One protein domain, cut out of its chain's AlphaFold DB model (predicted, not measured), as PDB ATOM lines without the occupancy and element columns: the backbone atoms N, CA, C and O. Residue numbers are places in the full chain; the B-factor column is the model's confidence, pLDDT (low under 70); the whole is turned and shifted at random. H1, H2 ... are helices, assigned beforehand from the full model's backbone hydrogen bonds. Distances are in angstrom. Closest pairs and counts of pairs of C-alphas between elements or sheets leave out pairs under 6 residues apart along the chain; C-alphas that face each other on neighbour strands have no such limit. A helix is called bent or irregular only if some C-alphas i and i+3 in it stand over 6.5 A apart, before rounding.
ATOM      1  N   GLN A  75     -25.092 -29.680   7.190       47.53
ATOM      2  CA  GLN A  75     -24.723 -30.891   6.448       47.53
ATOM      3  C   GLN A  75     -24.693 -30.666   4.922       47.53
ATOM      4  O   GLN A  75     -23.721 -31.035   4.265       47.53
ATOM      5  N   ASP A  76     -25.666 -29.950   4.348       49.12
ATOM      6  CA  ASP A  76     -25.762 -29.757   2.886       49.12
ATOM      7  C   ASP A  76     -24.614 -28.941   2.257       49.12
ATOM      8  O   ASP A  76     -24.291 -29.120   1.077       49.12
ATOM      9  N   LYS A  77     -23.971 -28.042   3.015       53.94
ATOM     10  CA  LYS A  77     -22.812 -27.280   2.518       53.94
ATOM     11  C   LYS A  77     -21.554 -28.145   2.420       53.94
ATOM     12  O   LYS A  77     -20.808 -27.982   1.455       53.94
ATOM     13  N   SER A  78     -21.346 -29.075   3.360       57.69
ATOM     14  CA  SER A  78     -20.218 -30.018   3.319       57.69
ATOM     15  C   SER A  78     -20.333 -30.942   2.113       57.69
ATOM     16  O   SER A  78     -19.429 -30.977   1.285       57.69
ATOM     17  N   TYR A  79     -21.492 -31.586   1.931       59.75
ATOM     18  CA  TYR A  79     -21.702 -32.525   0.827       59.75
ATOM     19  C   TYR A  79     -21.551 -31.865  -0.548       59.75
ATOM     20  O   TYR A  79     -20.932 -32.444  -1.442       59.75
ATOM     21  N   LYS A  80     -22.037 -30.628  -0.728       64.19
ATOM     22  CA  LYS A  80     -21.804 -29.871  -1.971       64.19
ATOM     23  C   LYS A  80     -20.327 -29.533  -2.182       64.19
ATOM     24  O   LYS A  80     -19.839 -29.678  -3.300       64.19
ATOM     25  N   SER A  81     -19.617 -29.135  -1.123       71.19
ATOM     26  CA  SER A  81     -18.161 -28.922  -1.151       71.19
ATOM     27  C   SER A  81     -17.425 -30.186  -1.595       71.19
ATOM     28  O   SER A  81     -16.552 -30.131  -2.458       71.19
ATOM     29  N   ASP A  82     -17.796 -31.333  -1.035       74.50
ATOM     30  CA  ASP A  82     -17.063 -32.580  -1.230       74.50
ATOM     31  C   ASP A  82     -17.330 -33.172  -2.613       74.50
ATOM     32  O   ASP A  82     -16.411 -33.663  -3.267       74.50
ATOM     33  N   ILE A  83     -18.557 -33.030  -3.118       78.62
ATOM     34  CA  ILE A  83     -18.891 -33.350  -4.509       78.62
ATOM     35  C   ILE A  83     -18.117 -32.442  -5.465       78.62
ATOM     36  O   ILE A  83     -17.568 -32.930  -6.448       78.62
ATOM     37  N   GLN A  84     -18.015 -31.143  -5.179       77.00
ATOM     38  CA  GLN A  84     -17.306 -30.211  -6.055       77.00
ATOM     39  C   GLN A  84     -15.789 -30.444  -6.057       77.00
ATOM     40  O   GLN A  84     -15.165 -30.389  -7.115       77.00
ATOM     41  N   LYS A  85     -15.197 -30.801  -4.910       82.81
ATOM     42  CA  LYS A  85     -13.797 -31.252  -4.828       82.81
ATOM     43  C   LYS A  85     -13.572 -32.536  -5.624       82.81
ATOM     44  O   LYS A  85     -12.613 -32.604  -6.387       82.81
ATOM     45  N   LYS A  86     -14.461 -33.529  -5.487       84.00
ATOM     46  CA  LYS A  86     -14.400 -34.771  -6.276       84.00
ATOM     47  C   LYS A  86     -14.494 -34.474  -7.770       84.00
ATOM     48  O   LYS A  86     -13.701 -35.005  -8.536       84.00
ATOM     49  N   LEU A  87     -15.399 -33.587  -8.178       86.19
ATOM     50  CA  LEU A  87     -15.581 -33.198  -9.577       86.19
ATOM     51  C   LEU A  87     -14.327 -32.504 -10.129       86.19
ATOM     52  O   LEU A  87     -13.851 -32.891 -11.189       86.19
ATOM     53  N   ASN A  88     -13.735 -31.572  -9.379       86.06
ATOM     54  CA  ASN A  88     -12.483 -30.914  -9.769       86.06
ATOM     55  C   ASN A  88     -11.301 -31.897  -9.862       86.06
ATOM     56  O   ASN A  88     -10.436 -31.762 -10.728       86.06
ATOM     57  N   LEU A  89     -11.252 -32.898  -8.979       83.56
ATOM     58  CA  LEU A  89     -10.245 -33.955  -9.048       83.56
ATOM     59  C   LEU A  89     -10.438 -34.817 -10.303       83.56
ATOM     60  O   LEU A  89      -9.472 -35.090 -11.010       83.56
ATOM     61  N   LEU A  90     -11.684 -35.186 -10.605       84.00
ATOM     62  CA  LEU A  90     -12.063 -35.928 -11.808       84.00
ATOM     63  C   LEU A  90     -11.720 -35.157 -13.089       84.00
ATOM     64  O   LEU A  90     -11.204 -35.753 -14.031       84.00
ATOM     65  N   THR A  91     -11.956 -33.844 -13.134       86.50
ATOM     66  CA  THR A  91     -11.583 -33.023 -14.298       86.50
ATOM     67  C   THR A  91     -10.072 -32.958 -14.467       86.50
ATOM     68  O   THR A  91      -9.588 -33.190 -15.565       86.50
ATOM     69  N   LEU A  92      -9.317 -32.766 -13.380       83.75
ATOM     70  CA  LEU A  92      -7.852 -32.772 -13.433       83.75
ATOM     71  C   LEU A  92      -7.305 -34.122 -13.927       83.75
ATOM     72  O   LEU A  92      -6.363 -34.172 -14.713       83.75
ATOM     73  N   GLN A  93      -7.876 -35.230 -13.450       74.56
ATOM     74  CA  GLN A  93      -7.490 -36.572 -13.886       74.56
ATOM     75  C   GLN A  93      -7.810 -36.802 -15.363       74.56
ATOM     76  O   GLN A  93      -6.998 -37.393 -16.073       74.56
ATOM     77  N   LYS A  94      -8.961 -36.311 -15.831       86.06
ATOM     78  CA  LYS A  94      -9.337 -36.368 -17.242       86.06
ATOM     79  C   LYS A  94      -8.357 -35.580 -18.111       86.06
ATOM     80  O   LYS A  94      -7.854 -36.137 -19.079       86.06
ATOM     81  N   ASP A  95      -8.050 -34.339 -17.738       80.00
ATOM     82  CA  ASP A  95      -7.142 -33.483 -18.507       80.00
ATOM     83  C   ASP A  95      -5.746 -34.123 -18.612       80.00
ATOM     84  O   ASP A  95      -5.181 -34.212 -19.698       80.00
ATOM     85  N   LYS A  96      -5.237 -34.702 -17.513       77.62
ATOM     86  CA  LYS A  96      -3.975 -35.466 -17.516       77.62
ATOM     87  C   LYS A  96      -4.008 -36.690 -18.435       77.62
ATOM     88  O   LYS A  96      -2.994 -37.034 -19.045       77.62
ATOM     89  N   LEU A  97      -5.146 -37.378 -18.520       78.62
ATOM     90  CA  LEU A  97      -5.314 -38.533 -19.402       78.62
ATOM     91  C   LEU A  97      -5.332 -38.088 -20.869       78.62
ATOM     92  O   LEU A  97      -4.647 -38.690 -21.695       78.62
ATOM     93  N   ASP A  98      -6.042 -37.005 -21.179       80.31
ATOM     94  CA  ASP A  98      -6.089 -36.422 -22.520       80.31
ATOM     95  C   ASP A  98      -4.694 -35.915 -22.958       80.31
ATOM     96  O   ASP A  98      -4.260 -36.179 -24.083       80.31
ATOM     97  N   GLU A  99      -3.923 -35.295 -22.060       80.81
ATOM     98  CA  GLU A  99      -2.514 -34.936 -22.298       80.81
ATOM     99  C   GLU A  99      -1.639 -36.169 -22.571       80.81
ATOM    100  O   GLU A  99      -0.872 -36.201 -23.533       80.81
ATOM    101  N   SER A 100      -1.777 -37.227 -21.769       76.25
ATOM    102  CA  SER A 100      -1.022 -38.465 -21.989       76.25
ATOM    103  C   SER A 100      -1.384 -39.137 -23.313       76.25
ATOM    104  O   SER A 100      -0.513 -39.721 -23.959       76.25
ATOM    105  N   LYS A 101      -2.656 -39.073 -23.716       83.06
ATOM    106  CA  LYS A 101      -3.133 -39.630 -24.980       83.06
ATOM    107  C   LYS A 101      -2.555 -38.868 -26.165       83.06
ATOM    108  O   LYS A 101      -1.979 -39.485 -27.050       83.06
ATOM    109  N   THR A 102      -2.640 -37.538 -26.149       83.25
ATOM    110  CA  THR A 102      -2.066 -36.713 -27.223       83.25
ATOM    111  C   THR A 102      -0.555 -36.906 -27.341       83.25
ATOM    112  O   THR A 102      -0.037 -37.020 -28.447       83.25
ATOM    113  N   LYS A 103       0.156 -37.032 -26.215       83.19
ATOM    114  CA  LYS A 103       1.588 -37.359 -26.201       83.19
ATOM    115  C   LYS A 103       1.885 -38.718 -26.835       83.19
ATOM    116  O   LYS A 103       2.828 -38.826 -27.611       83.19
ATOM    117  N   TYR A 104       1.085 -39.735 -26.525       82.81
ATOM    118  CA  TYR A 104       1.211 -41.056 -27.139       82.81
ATOM    119  C   TYR A 104       0.931 -41.023 -28.648       82.81
ATOM    120  O   TYR A 104       1.684 -41.620 -29.413       82.81
ATOM    121  N   ASP A 105      -0.096 -40.289 -29.081       83.75
ATOM    122  CA  ASP A 105      -0.422 -40.124 -30.501       83.75
ATOM    123  C   ASP A 105       0.746 -39.452 -31.256       83.75
ATOM    124  O   ASP A 105       1.158 -39.926 -32.315       83.75
ATOM    125  N   ILE A 106       1.356 -38.415 -30.667       85.44
ATOM    126  CA  ILE A 106       2.563 -37.767 -31.209       85.44
ATOM    127  C   ILE A 106       3.743 -38.747 -31.253       85.44
ATOM    128  O   ILE A 106       4.445 -38.818 -32.261       85.44
ATOM    129  N   ASP A 107       3.977 -39.507 -30.181       81.81
ATOM    130  CA  ASP A 107       5.063 -40.490 -30.120       81.81
ATOM    131  C   ASP A 107       4.875 -41.600 -31.184       81.81
ATOM    132  O   ASP A 107       5.850 -42.023 -31.811       81.81
ATOM    133  N   LEU A 108       3.636 -42.018 -31.472       84.06
ATOM    134  CA  LEU A 108       3.316 -42.935 -32.574       84.06
ATOM    135  C   LEU A 108       3.597 -42.322 -33.951       84.06
ATOM    136  O   LEU A 108       4.220 -42.963 -34.801       84.06
ATOM    137  N   GLU A 109       3.169 -41.082 -34.191       86.81
ATOM    138  CA  GLU A 109       3.463 -40.378 -35.443       86.81
ATOM    139  C   GLU A 109       4.974 -40.223 -35.654       86.81
ATOM    140  O   GLU A 109       5.485 -40.451 -36.755       86.81
ATOM    141  N   LEU A 110       5.712 -39.883 -34.595       85.06
ATOM    142  CA  LEU A 110       7.170 -39.806 -34.613       85.06
ATOM    143  C   LEU A 110       7.800 -41.159 -34.936       85.06
ATOM    144  O   LEU A 110       8.698 -41.212 -35.773       85.06
ATOM    145  N   TYR A 111       7.313 -42.255 -34.346       84.19
ATOM    146  CA  TYR A 111       7.783 -43.603 -34.669       84.19
ATOM    147  C   TYR A 111       7.637 -43.916 -36.163       84.19
ATOM    148  O   TYR A 111       8.610 -44.320 -36.803       84.19
ATOM    149  N   HIS A 112       6.457 -43.675 -36.738       83.62
ATOM    150  CA  HIS A 112       6.214 -43.911 -38.162       83.62
ATOM    151  C   HIS A 112       7.088 -43.022 -39.053       83.62
ATOM    152  O   HIS A 112       7.687 -43.511 -40.011       83.62
ATOM    153  N   ASN A 113       7.224 -41.741 -38.706       84.31
ATOM    154  CA  ASN A 113       8.067 -40.800 -39.438       84.31
ATOM    155  C   ASN A 113       9.552 -41.182 -39.377       84.31
ATOM    156  O   ASN A 113      10.251 -41.092 -40.385       84.31
ATOM    157  N   PHE A 114      10.050 -41.610 -38.214       83.69
ATOM    158  CA  PHE A 114      11.433 -42.058 -38.073       83.69
ATOM    159  C   PHE A 114      11.674 -43.370 -38.798       83.69
ATOM    160  O   PHE A 114      12.702 -43.493 -39.451       83.69
ATOM    161  N   LYS A 115      10.728 -44.314 -38.753       82.50
ATOM    162  CA  LYS A 115      10.806 -45.562 -39.515       82.50
ATOM    163  C   LYS A 115      10.887 -45.298 -41.021       82.50
ATOM    164  O   LYS A 115      11.812 -45.789 -41.655       82.50
ATOM    165  N   ALA A 116      10.000 -44.460 -41.563       82.69
ATOM    166  CA  ALA A 116      10.025 -44.083 -42.977       82.69
ATOM    167  C   ALA A 116      11.346 -43.395 -43.369       82.69
ATOM    168  O   ALA A 116      11.959 -43.741 -44.374       82.69
ATOM    169  N   LYS A 117      11.850 -42.478 -42.533       81.19
ATOM    170  CA  LYS A 117      13.144 -41.817 -42.772       81.19
ATOM    171  C   LYS A 117      14.337 -42.766 -42.708       81.19
ATOM    172  O   LYS A 117      15.295 -42.550 -43.434       81.19
ATOM    173  N   LEU A 118      14.292 -43.798 -41.865       80.44
ATOM    174  CA  LEU A 118      15.342 -44.819 -41.774       80.44
ATOM    175  C   LEU A 118      15.340 -45.760 -42.988       80.44
ATOM    176  O   LEU A 118      16.390 -46.274 -43.369       80.44
ATOM    177  N   GLU A 119      14.173 -45.977 -43.601       77.44
ATOM    178  CA  GLU A 119      14.044 -46.703 -44.870       77.44
ATOM    179  C   GLU A 119      14.595 -45.886 -46.056       77.44
ATOM    180  O   GLU A 119      15.163 -46.462 -46.985       77.44
ATOM    181  N   GLU A 120      14.469 -44.554 -46.018       80.25
ATOM    182  CA  GLU A 120      14.946 -43.639 -47.068       80.25
ATOM    183  C   GLU A 120      16.427 -43.238 -46.919       80.25
ATOM    184  O   GLU A 120      17.131 -43.099 -47.923       80.25
ATOM    185  N   ASP A 121      16.916 -43.062 -45.689       75.19
ATOM    186  CA  ASP A 121      18.273 -42.613 -45.376       75.19
ATOM    187  C   ASP A 121      18.885 -43.449 -44.238       75.19
ATOM    188  O   ASP A 121      18.592 -43.279 -43.054       75.19
ATOM    189  N   ILE A 122      19.806 -44.342 -44.611       71.94
ATOM    190  CA  ILE A 122      20.512 -45.261 -43.700       71.94
ATOM    191  C   ILE A 122      21.405 -44.497 -42.698       71.94
ATOM    192  O   ILE A 122      21.793 -45.041 -41.665       71.94
ATOM    193  N   THR A 123      21.733 -43.232 -42.976       79.19
ATOM    194  CA  THR A 123      22.533 -42.370 -42.093       79.19
ATOM    195  C   THR A 123      21.704 -41.572 -41.085       79.19
ATOM    196  O   THR A 123      22.281 -40.852 -40.264       79.19
ATOM    197  N   PHE A 124      20.372 -41.689 -41.106       75.75
ATOM    198  CA  PHE A 124      19.513 -40.980 -40.165       75.75
ATOM    199  C   PHE A 124      19.706 -41.503 -38.735       75.75
ATOM    200  O   PHE A 124      19.446 -42.669 -38.438       75.75
ATOM    201  N   ASN A 125      20.136 -40.619 -37.832       72.19
ATOM    202  CA  ASN A 125      20.289 -40.943 -36.419       72.19
ATOM    203  C   ASN A 125      19.067 -40.447 -35.636       72.19
ATOM    204  O   ASN A 125      18.721 -39.264 -35.689       72.19
ATOM    205  N   ILE A 126      18.409 -41.354 -34.915       76.56
ATOM    206  CA  ILE A 126      17.231 -41.034 -34.102       76.56
ATOM    207  C   ILE A 126      17.685 -40.167 -32.918       76.56
ATOM    208  O   ILE A 126      18.712 -40.472 -32.310       76.56
ATOM    209  N   PRO A 127      16.953 -39.095 -32.562       80.81
ATOM    210  CA  PRO A 127      17.283 -38.292 -31.390       80.81
ATOM    211  C   PRO A 127      17.411 -39.149 -30.120       80.81
ATOM    212  O   PRO A 127      16.543 -39.975 -29.851       80.81
ATOM    213  N   GLU A 128      18.448 -38.905 -29.312       75.88
ATOM    214  CA  GLU A 128      18.754 -39.660 -28.078       75.88
ATOM    215  C   GLU A 128      17.553 -39.728 -27.118       75.88
ATOM    216  O   GLU A 128      17.245 -40.775 -26.552       75.88
ATOM    217  N   LEU A 129      16.785 -38.636 -27.029       73.62
ATOM    218  CA  LEU A 129      15.562 -38.541 -26.223       73.62
ATOM    219  C   LEU A 129      14.453 -39.519 -26.657       73.62
ATOM    220  O   LEU A 129      13.569 -39.835 -25.864       73.62
ATOM    221  N   PHE A 130      14.475 -39.978 -27.909       77.44
ATOM    222  CA  PHE A 130      13.467 -40.867 -28.487       77.44
ATOM    223  C   PHE A 130      14.008 -42.271 -28.793       77.44
ATOM    224  O   PHE A 130      13.234 -43.175 -29.098       77.44
ATOM    225  N   GLU A 131      15.316 -42.503 -28.671       75.81
ATOM    226  CA  GLU A 131      15.942 -43.787 -28.999       75.81
ATOM    227  C   GLU A 131      15.355 -44.946 -28.170       75.81
ATOM    228  O   GLU A 131      15.051 -46.015 -28.705       75.81
ATOM    229  N   GLY A 132      15.136 -44.722 -26.868       72.38
ATOM    230  CA  GLY A 132      14.517 -45.709 -25.975       72.38
ATOM    231  C   GLY A 132      13.069 -46.028 -26.358       72.38
ATOM    232  O   GLY A 132      12.700 -47.200 -26.462       72.38
ATOM    233  N   LYS A 133      12.272 -44.991 -26.650       74.94
ATOM    234  CA  LYS A 133      10.874 -45.134 -27.083       74.94
ATOM    235  C   LYS A 133      10.781 -45.861 -28.424       74.94
ATOM    236  O   LYS A 133       9.987 -46.785 -28.570       74.94
ATOM    237  N   TYR A 134      11.639 -45.512 -29.379       77.00
ATOM    238  CA  TYR A 134      11.688 -46.155 -30.689       77.00
ATOM    239  C   TYR A 134      12.002 -47.652 -30.597       77.00
ATOM    240  O   TYR A 134      11.315 -48.456 -31.223       77.00
ATOM    241  N   LYS A 135      12.995 -48.048 -29.785       77.75
ATOM    242  CA  LYS A 135      13.321 -49.470 -29.559       77.75
ATOM    243  C   LYS A 135      12.123 -50.238 -29.004       77.75
ATOM    244  O   LYS A 135      11.872 -51.355 -29.449       77.75
ATOM    245  N   LEU A 136      11.370 -49.631 -28.086       75.12
ATOM    246  CA  LEU A 136      10.166 -50.229 -27.510       75.12
ATOM    247  C   LEU A 136       9.056 -50.406 -28.557       75.12
ATOM    248  O   LEU A 136       8.507 -51.499 -28.683       75.12
ATOM    249  N   PHE A 137       8.759 -49.369 -29.344       75.81
ATOM    250  CA  PHE A 137       7.765 -49.448 -30.421       75.81
ATOM    251  C   PHE A 137       8.157 -50.453 -31.508       75.81
ATOM    252  O   PHE A 137       7.315 -51.211 -31.985       75.81
ATOM    253  N   HIS A 138       9.442 -50.530 -31.848       77.81
ATOM    254  CA  HIS A 138       9.936 -51.510 -32.807       77.81
ATOM    255  C   HIS A 138       9.827 -52.947 -32.278       77.81
ATOM    256  O   HIS A 138       9.396 -53.849 -32.995       77.81
ATOM    257  N   GLN A 139      10.158 -53.172 -31.002       73.62
ATOM    258  CA  GLN A 139       9.965 -54.469 -30.347       73.62
ATOM    259  C   GLN A 139       8.487 -54.870 -30.289       73.62
ATOM    260  O   GLN A 139       8.169 -56.031 -30.547       73.62
ATOM    261  N   LEU A 140       7.589 -53.919 -30.013       73.56
ATOM    262  CA  LEU A 140       6.141 -54.136 -30.059       73.56
ATOM    263  C   LEU A 140       5.672 -54.577 -31.448       73.56
ATOM    264  O   LEU A 140       4.943 -55.560 -31.552       73.56
ATOM    265  N   GLU A 141       6.112 -53.889 -32.503       75.31
ATOM    266  CA  GLU A 141       5.718 -54.201 -33.881       75.31
ATOM    267  C   GLU A 141       6.215 -55.587 -34.329       75.31
ATOM    268  O   GLU A 141       5.487 -56.322 -34.993       75.31
ATOM    269  N   VAL A 142       7.441 -55.969 -33.946       75.81
ATOM    270  CA  VAL A 142       8.067 -57.231 -34.377       75.81
ATOM    271  C   VAL A 142       7.596 -58.433 -33.557       75.81
ATOM    272  O   VAL A 142       7.402 -59.515 -34.109       75.81
ATOM    273  N   GLN A 143       7.462 -58.282 -32.238       70.44
ATOM    274  CA  GLN A 143       7.218 -59.413 -31.339       70.44
ATOM    275  C   GLN A 143       5.753 -59.545 -30.928       70.44
ATOM    276  O   GLN A 143       5.360 -60.647 -30.564       70.44
ATOM    277  N   ASN A 144       4.951 -58.472 -30.998       64.94
ATOM    278  CA  ASN A 144       3.521 -58.427 -30.652       64.94
ATOM    279  C   ASN A 144       3.149 -59.183 -29.353       64.94
ATOM    280  O   ASN A 144       2.073 -59.765 -29.244       64.94
ATOM    281  N   ASN A 145       4.077 -59.237 -28.391       60.22
ATOM    282  CA  ASN A 145       3.985 -60.107 -27.216       60.22
ATOM    283  C   ASN A 145       4.477 -59.410 -25.940       60.22
ATOM    284  O   ASN A 145       4.897 -60.073 -24.990       60.22
ATOM    285  N   LEU A 146       4.470 -58.071 -25.908       58.28
ATOM    286  CA  LEU A 146       4.712 -57.367 -24.652       58.28
ATOM    287  C   LEU A 146       3.479 -57.494 -23.764       58.28
ATOM    288  O   LEU A 146       2.385 -57.055 -24.116       58.28
ATOM    289  N   ASN A 147       3.697 -58.059 -22.582       61.38
ATOM    290  CA  ASN A 147       2.734 -57.980 -21.503       61.38
ATOM    291  C   ASN A 147       2.580 -56.503 -21.094       61.38
ATOM    292  O   ASN A 147       3.567 -55.760 -21.066       61.38
ATOM    293  N   TRP A 148       1.355 -56.073 -20.775       58.69
ATOM    294  CA  TRP A 148       1.045 -54.675 -20.436       58.69
ATOM    295  C   TRP A 148       1.969 -54.114 -19.341       58.69
ATOM    296  O   TRP A 148       2.452 -52.990 -19.438       58.69
ATOM    297  N   GLU A 149       2.305 -54.940 -18.351       60.28
ATOM    298  CA  GLU A 149       3.216 -54.615 -17.246       60.28
ATOM    299  C   GLU A 149       4.646 -54.289 -17.716       60.28
ATOM    300  O   GLU A 149       5.312 -53.389 -17.194       60.28
ATOM    301  N   THR A 150       5.130 -54.995 -18.741       64.19
ATOM    302  CA  THR A 150       6.469 -54.791 -19.313       64.19
ATOM    303  C   THR A 150       6.504 -53.535 -20.182       64.19
ATOM    304  O   THR A 150       7.481 -52.793 -20.164       64.19
ATOM    305  N   PHE A 151       5.414 -53.252 -20.900       65.50
ATOM    306  CA  PHE A 151       5.284 -52.022 -21.679       65.50
ATOM    307  C   PHE A 151       5.194 -50.794 -20.767       65.50
ATOM    308  O   PHE A 151       5.939 -49.835 -20.952       65.50
ATOM    309  N   ALA A 152       4.350 -50.849 -19.735       61.47
ATOM    310  CA  ALA A 152       4.165 -49.753 -18.791       61.47
ATOM    311  C   ALA A 152       5.442 -49.428 -18.000       61.47
ATOM    312  O   ALA A 152       5.687 -48.268 -17.698       61.47
ATOM    313  N   SER A 153       6.275 -50.419 -17.673       64.75
ATOM    314  CA  SER A 153       7.551 -50.176 -16.983       64.75
ATOM    315  C   SER A 153       8.625 -49.564 -17.887       64.75
ATOM    316  O   SER A 153       9.371 -48.707 -17.424       64.75
ATOM    317  N   LEU A 154       8.686 -49.952 -19.166       63.19
ATOM    318  CA  LEU A 154       9.678 -49.445 -20.127       63.19
ATOM    319  C   LEU A 154       9.282 -48.112 -20.775       63.19
ATOM    320  O   LEU A 154      10.154 -47.342 -21.167       63.19
ATOM    321  N   TYR A 155       7.981 -47.838 -20.898       65.00
ATOM    322  CA  TYR A 155       7.456 -46.583 -21.443       65.00
ATOM    323  C   TYR A 155       7.478 -45.436 -20.423       65.00
ATOM    324  O   TYR A 155       7.306 -44.274 -20.792       65.00
ATOM    325  N   LYS A 156       7.699 -45.735 -19.135       62.25
ATOM    326  CA  LYS A 156       7.906 -44.702 -18.118       62.25
ATOM    327  C   LYS A 156       9.089 -43.832 -18.520       62.25
ATOM    328  O   LYS A 156      10.196 -44.321 -18.729       62.25
ATOM    329  N   GLU A 157       8.845 -42.530 -18.610       56.12
ATOM    330  CA  GLU A 157       9.932 -41.568 -18.701       56.12
ATOM    331  C   GLU A 157      10.821 -41.737 -17.472       56.12
ATOM    332  O   GLU A 157      10.331 -41.785 -16.342       56.12
ATOM    333  N   GLY A 158      12.127 -41.870 -17.706       51.38
ATOM    334  CA  GLY A 158      13.102 -41.750 -16.636       51.38
ATOM    335  C   GLY A 158      12.882 -40.399 -15.973       51.38
ATOM    336  O   GLY A 158      12.957 -39.364 -16.635       51.38
ATOM    337  N   ASP A 159      12.534 -40.434 -14.693       48.00
ATOM    338  CA  ASP A 159      12.208 -39.257 -13.911       48.00
ATOM    339  C   ASP A 159      13.406 -38.301 -13.939       48.00
ATOM    340  O   ASP A 159      14.434 -38.551 -13.308       48.00
ATOM    341  N   PHE A 160      13.311 -37.217 -14.713       47.97
ATOM    342  CA  PHE A 160      14.419 -36.269 -14.867       47.97
ATOM    343  C   PHE A 160      14.757 -35.584 -13.525       47.97
ATOM    344  O   PHE A 160      15.841 -35.022 -13.370       47.97
ATOM    345  N   HIS A 161      13.850 -35.661 -12.534       46.38
ATOM    346  CA  HIS A 161      13.981 -35.037 -11.215       46.38
ATOM    347  C   HIS A 161      13.578 -35.921 -10.013       46.38
ATOM    348  O   HIS A 161      13.551 -35.417  -8.890       46.38
ATOM    349  N   GLY A 162      13.308 -37.216 -10.204       50.88
ATOM    350  CA  GLY A 162      13.070 -38.192  -9.124       50.88
ATOM    351  C   GLY A 162      11.810 -37.986  -8.265       50.88
ATOM    352  O   GLY A 162      11.710 -38.601  -7.205       50.88
ATOM    353  N   ASN A 163      10.877 -37.119  -8.679       53.78
ATOM    354  CA  ASN A 163       9.687 -36.747  -7.907       53.78
ATOM    355  C   ASN A 163       8.353 -36.926  -8.660       53.78
ATOM    356  O   ASN A 163       7.305 -36.575  -8.111       53.78
ATOM    357  N   MET A 164       8.348 -37.429  -9.897       49.47
ATOM    358  CA  MET A 164       7.112 -37.693 -10.637       49.47
ATOM    359  C   MET A 164       6.778 -39.182 -10.587       49.47
ATOM    360  O   MET A 164       7.246 -39.984 -11.390       49.47
ATOM    361  N   THR A 165       5.915 -39.541  -9.634       51.09
ATOM    362  CA  THR A 165       5.239 -40.843  -9.612       51.09
ATOM    363  C   THR A 165       4.499 -41.053 -10.929       51.09
ATOM    364  O   THR A 165       3.809 -40.159 -11.427       51.09
ATOM    365  N   SER A 166       4.687 -42.228 -11.533       50.25
ATOM    366  CA  SER A 166       4.112 -42.531 -12.837       50.25
ATOM    367  C   SER A 166       2.589 -42.444 -12.786       50.25
ATOM    368  O   SER A 166       1.959 -42.920 -11.846       50.25
ATOM    369  N   VAL A 167       1.978 -41.926 -13.854       52.56
ATOM    370  CA  VAL A 167       0.516 -41.950 -14.053       52.56
ATOM    371  C   VAL A 167      -0.035 -43.392 -14.046       52.56
ATOM    372  O   VAL A 167      -1.213 -43.600 -13.772       52.56
ATOM    373  N   PHE A 168       0.829 -44.385 -14.292       45.22
ATOM    374  CA  PHE A 168       0.525 -45.818 -14.257       45.22
ATOM    375  C   PHE A 168       1.125 -46.545 -13.047       45.22
ATOM    376  O   PHE A 168       1.030 -47.771 -12.976       45.22
ATOM    377  N   ASP A 169       1.761 -45.835 -12.108       48.66
ATOM    378  CA  ASP A 169       2.069 -46.422 -10.807       48.66
ATOM    379  C   ASP A 169       0.748 -46.589 -10.066       48.66
ATOM    380  O   ASP A 169       0.274 -45.705  -9.351       48.66
ATOM    381  N   ILE A 170       0.159 -47.767 -10.262       48.28
ATOM    382  CA  ILE A 170      -0.766 -48.394  -9.330       48.28
ATOM    383  C   ILE A 170       0.033 -48.549  -8.035       48.28
ATOM    384  O   ILE A 170       0.645 -49.578  -7.759       48.28
ATOM    385  N   THR A 171       0.136 -47.460  -7.278       49.56
ATOM    386  CA  THR A 171       0.633 -47.512  -5.916       49.56
ATOM    387  C   THR A 171      -0.401 -48.336  -5.170       49.56
ATOM    388  O   THR A 171      -1.525 -47.903  -4.920       49.56
ATOM    389  N   THR A 172      -0.015 -49.574  -4.883       54.06
ATOM    390  CA  THR A 172      -0.729 -50.564  -4.076       54.06
ATOM    391  C   THR A 172      -1.340 -49.961  -2.811       54.06
ATOM    392  O   THR A 172      -2.351 -50.453  -2.331       54.06
ATOM    393  N   ASP A 173      -0.803 -48.850  -2.309       54.06
ATOM    394  CA  ASP A 173      -1.322 -48.104  -1.163       54.06
ATOM    395  C   ASP A 173      -2.699 -47.460  -1.398       54.06
ATOM    396  O   ASP A 173      -3.475 -47.341  -0.452       54.06
ATOM    397  N   PHE A 174      -3.031 -47.032  -2.622       57.84
ATOM    398  CA  PHE A 174      -4.355 -46.469  -2.916       57.84
ATOM    399  C   PHE A 174      -5.399 -47.569  -3.080       57.84
ATOM    400  O   PHE A 174      -6.466 -47.489  -2.481       57.84
ATOM    401  N   GLU A 175      -5.083 -48.610  -3.850       60.09
ATOM    402  CA  GLU A 175      -6.007 -49.717  -4.108       60.09
ATOM    403  C   GLU A 175      -6.268 -50.521  -2.826       60.09
ATOM    404  O   GLU A 175      -7.412 -50.848  -2.535       60.09
ATOM    405  N   THR A 176      -5.252 -50.720  -1.975       61.12
ATOM    406  CA  THR A 176      -5.444 -51.329  -0.646       61.12
ATOM    407  C   THR A 176      -6.260 -50.445   0.284       61.12
ATOM    408  O   THR A 176      -7.150 -50.968   0.940       61.12
ATOM    409  N   LYS A 177      -6.052 -49.121   0.330       64.38
ATOM    410  CA  LYS A 177      -6.888 -48.227   1.156       64.38
ATOM    411  C   LYS A 177      -8.324 -48.134   0.645       64.38
ATOM    412  O   LYS A 177      -9.241 -48.079   1.453       64.38
ATOM    413  N   PHE A 178      -8.512 -48.141  -0.672       66.81
ATOM    414  CA  PHE A 178      -9.821 -48.122  -1.315       66.81
ATOM    415  C   PHE A 178     -10.584 -49.435  -1.097       66.81
ATOM    416  O   PHE A 178     -11.755 -49.398  -0.736       66.81
ATOM    417  N   LEU A 179      -9.927 -50.589  -1.249       64.38
ATOM    418  CA  LEU A 179     -10.526 -51.899  -0.967       64.38
ATOM    419  C   LEU A 179     -10.787 -52.084   0.532       64.38
ATOM    420  O   LEU A 179     -11.878 -52.501   0.899       64.38
ATOM    421  N   THR A 180      -9.854 -51.671   1.396       65.81
ATOM    422  CA  THR A 180     -10.049 -51.705   2.857       65.81
ATOM    423  C   THR A 180     -11.208 -50.802   3.290       65.81
ATOM    424  O   THR A 180     -11.961 -51.192   4.174       65.81
ATOM    425  N   SER A 181     -11.404 -49.628   2.669       67.62
ATOM    426  CA  SER A 181     -12.566 -48.778   2.982       67.62
ATOM    427  C   SER A 181     -13.877 -49.343   2.436       67.62
ATOM    428  O   SER A 181     -14.938 -49.059   2.975       67.62
ATOM    429  N   LEU A 182     -13.821 -50.121   1.351       63.78
ATOM    430  CA  LEU A 182     -14.991 -50.802   0.798       63.78
ATOM    431  C   LEU A 182     -15.405 -52.002   1.667       63.78
ATOM    432  O   LEU A 182     -16.593 -52.265   1.813       63.78
ATOM    433  N   GLU A 183     -14.431 -52.714   2.244       53.72
ATOM    434  CA  GLU A 183     -14.651 -53.845   3.156       53.72
ATOM    435  C   GLU A 183     -15.045 -53.388   4.573       53.72
ATOM    436  O   GLU A 183     -15.852 -54.058   5.224       53.72
TER     437      GLU A 183
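AT A GLANCE: This is residues 75 to 183 of the 217 residues of an uncharacterized protein of viral metagenome (UniProt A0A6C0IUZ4). One long, straight helix, H1, makes the longest axis, and after it the chain folds back on one side of it as a loose string of three shorter helices with few contacts. H2 crosses near the far part of H1, H3 is near H2, and H4 sticks out by itself beyond a long loop. The printed part has 109 residues with four named helices, in the order H1, H2, H3, H4, and no named strand; the class is all helix. The whole is only just extended, close to loose, with a radius of gyration of the C-alphas of 19.7 A, a rod spanning 69 by 28 by 26 A.

HOW THE PARTS SIT: H1, residues 75 to 120, is close to but not clearly touching H2, residues 128 to 143; their closest C-alphas, of Tyr 111 and Tyr 134, are 6.1 A apart. Their lines are about perpendicular, at 83 degrees. H2 is close to but not clearly touching H3, residues 148 to 154, with the closest C-alphas, of Leu 136 and Leu 154, 7.4 A apart. These two run opposite ways at a shallow tilt of 26 degrees. H4, residues 172 to 183, is apart from H1, H2 and H3, and H1 is apart from H3. Every O i to N i+4 pair is within hydrogen-bond range in H1, H3 and H4, and 10 of 12 in H2.

IN THESE COORDINATES: H1 begins at C-alpha 75, (-24.723, -30.891, 6.448), and is 67.8 A long, ending at C-alpha 120, (14.946, -43.639, -47.068). H2 is 23.1 A long and irregular: C-alphas 129 and 132 are 7.2 A apart. H3 is 10.1 A long. H4 is 16.0 A long and ends at C-alpha 183, (-14.651, -53.845, 3.156).

THE WHOLE: The two C-alphas farthest apart, of Gln 75 and Ile 122, are 69.0 A apart. The printed part has no cut. The link from H3 to H4 is long, with 17 residues. Residues 75 to 92, 101 to 106, 159 to 164 and 170 to 183 stand free. The mean pLDDT of the printed part is 70.0, and residues 75 to 80 and 144 to 183 are under 70.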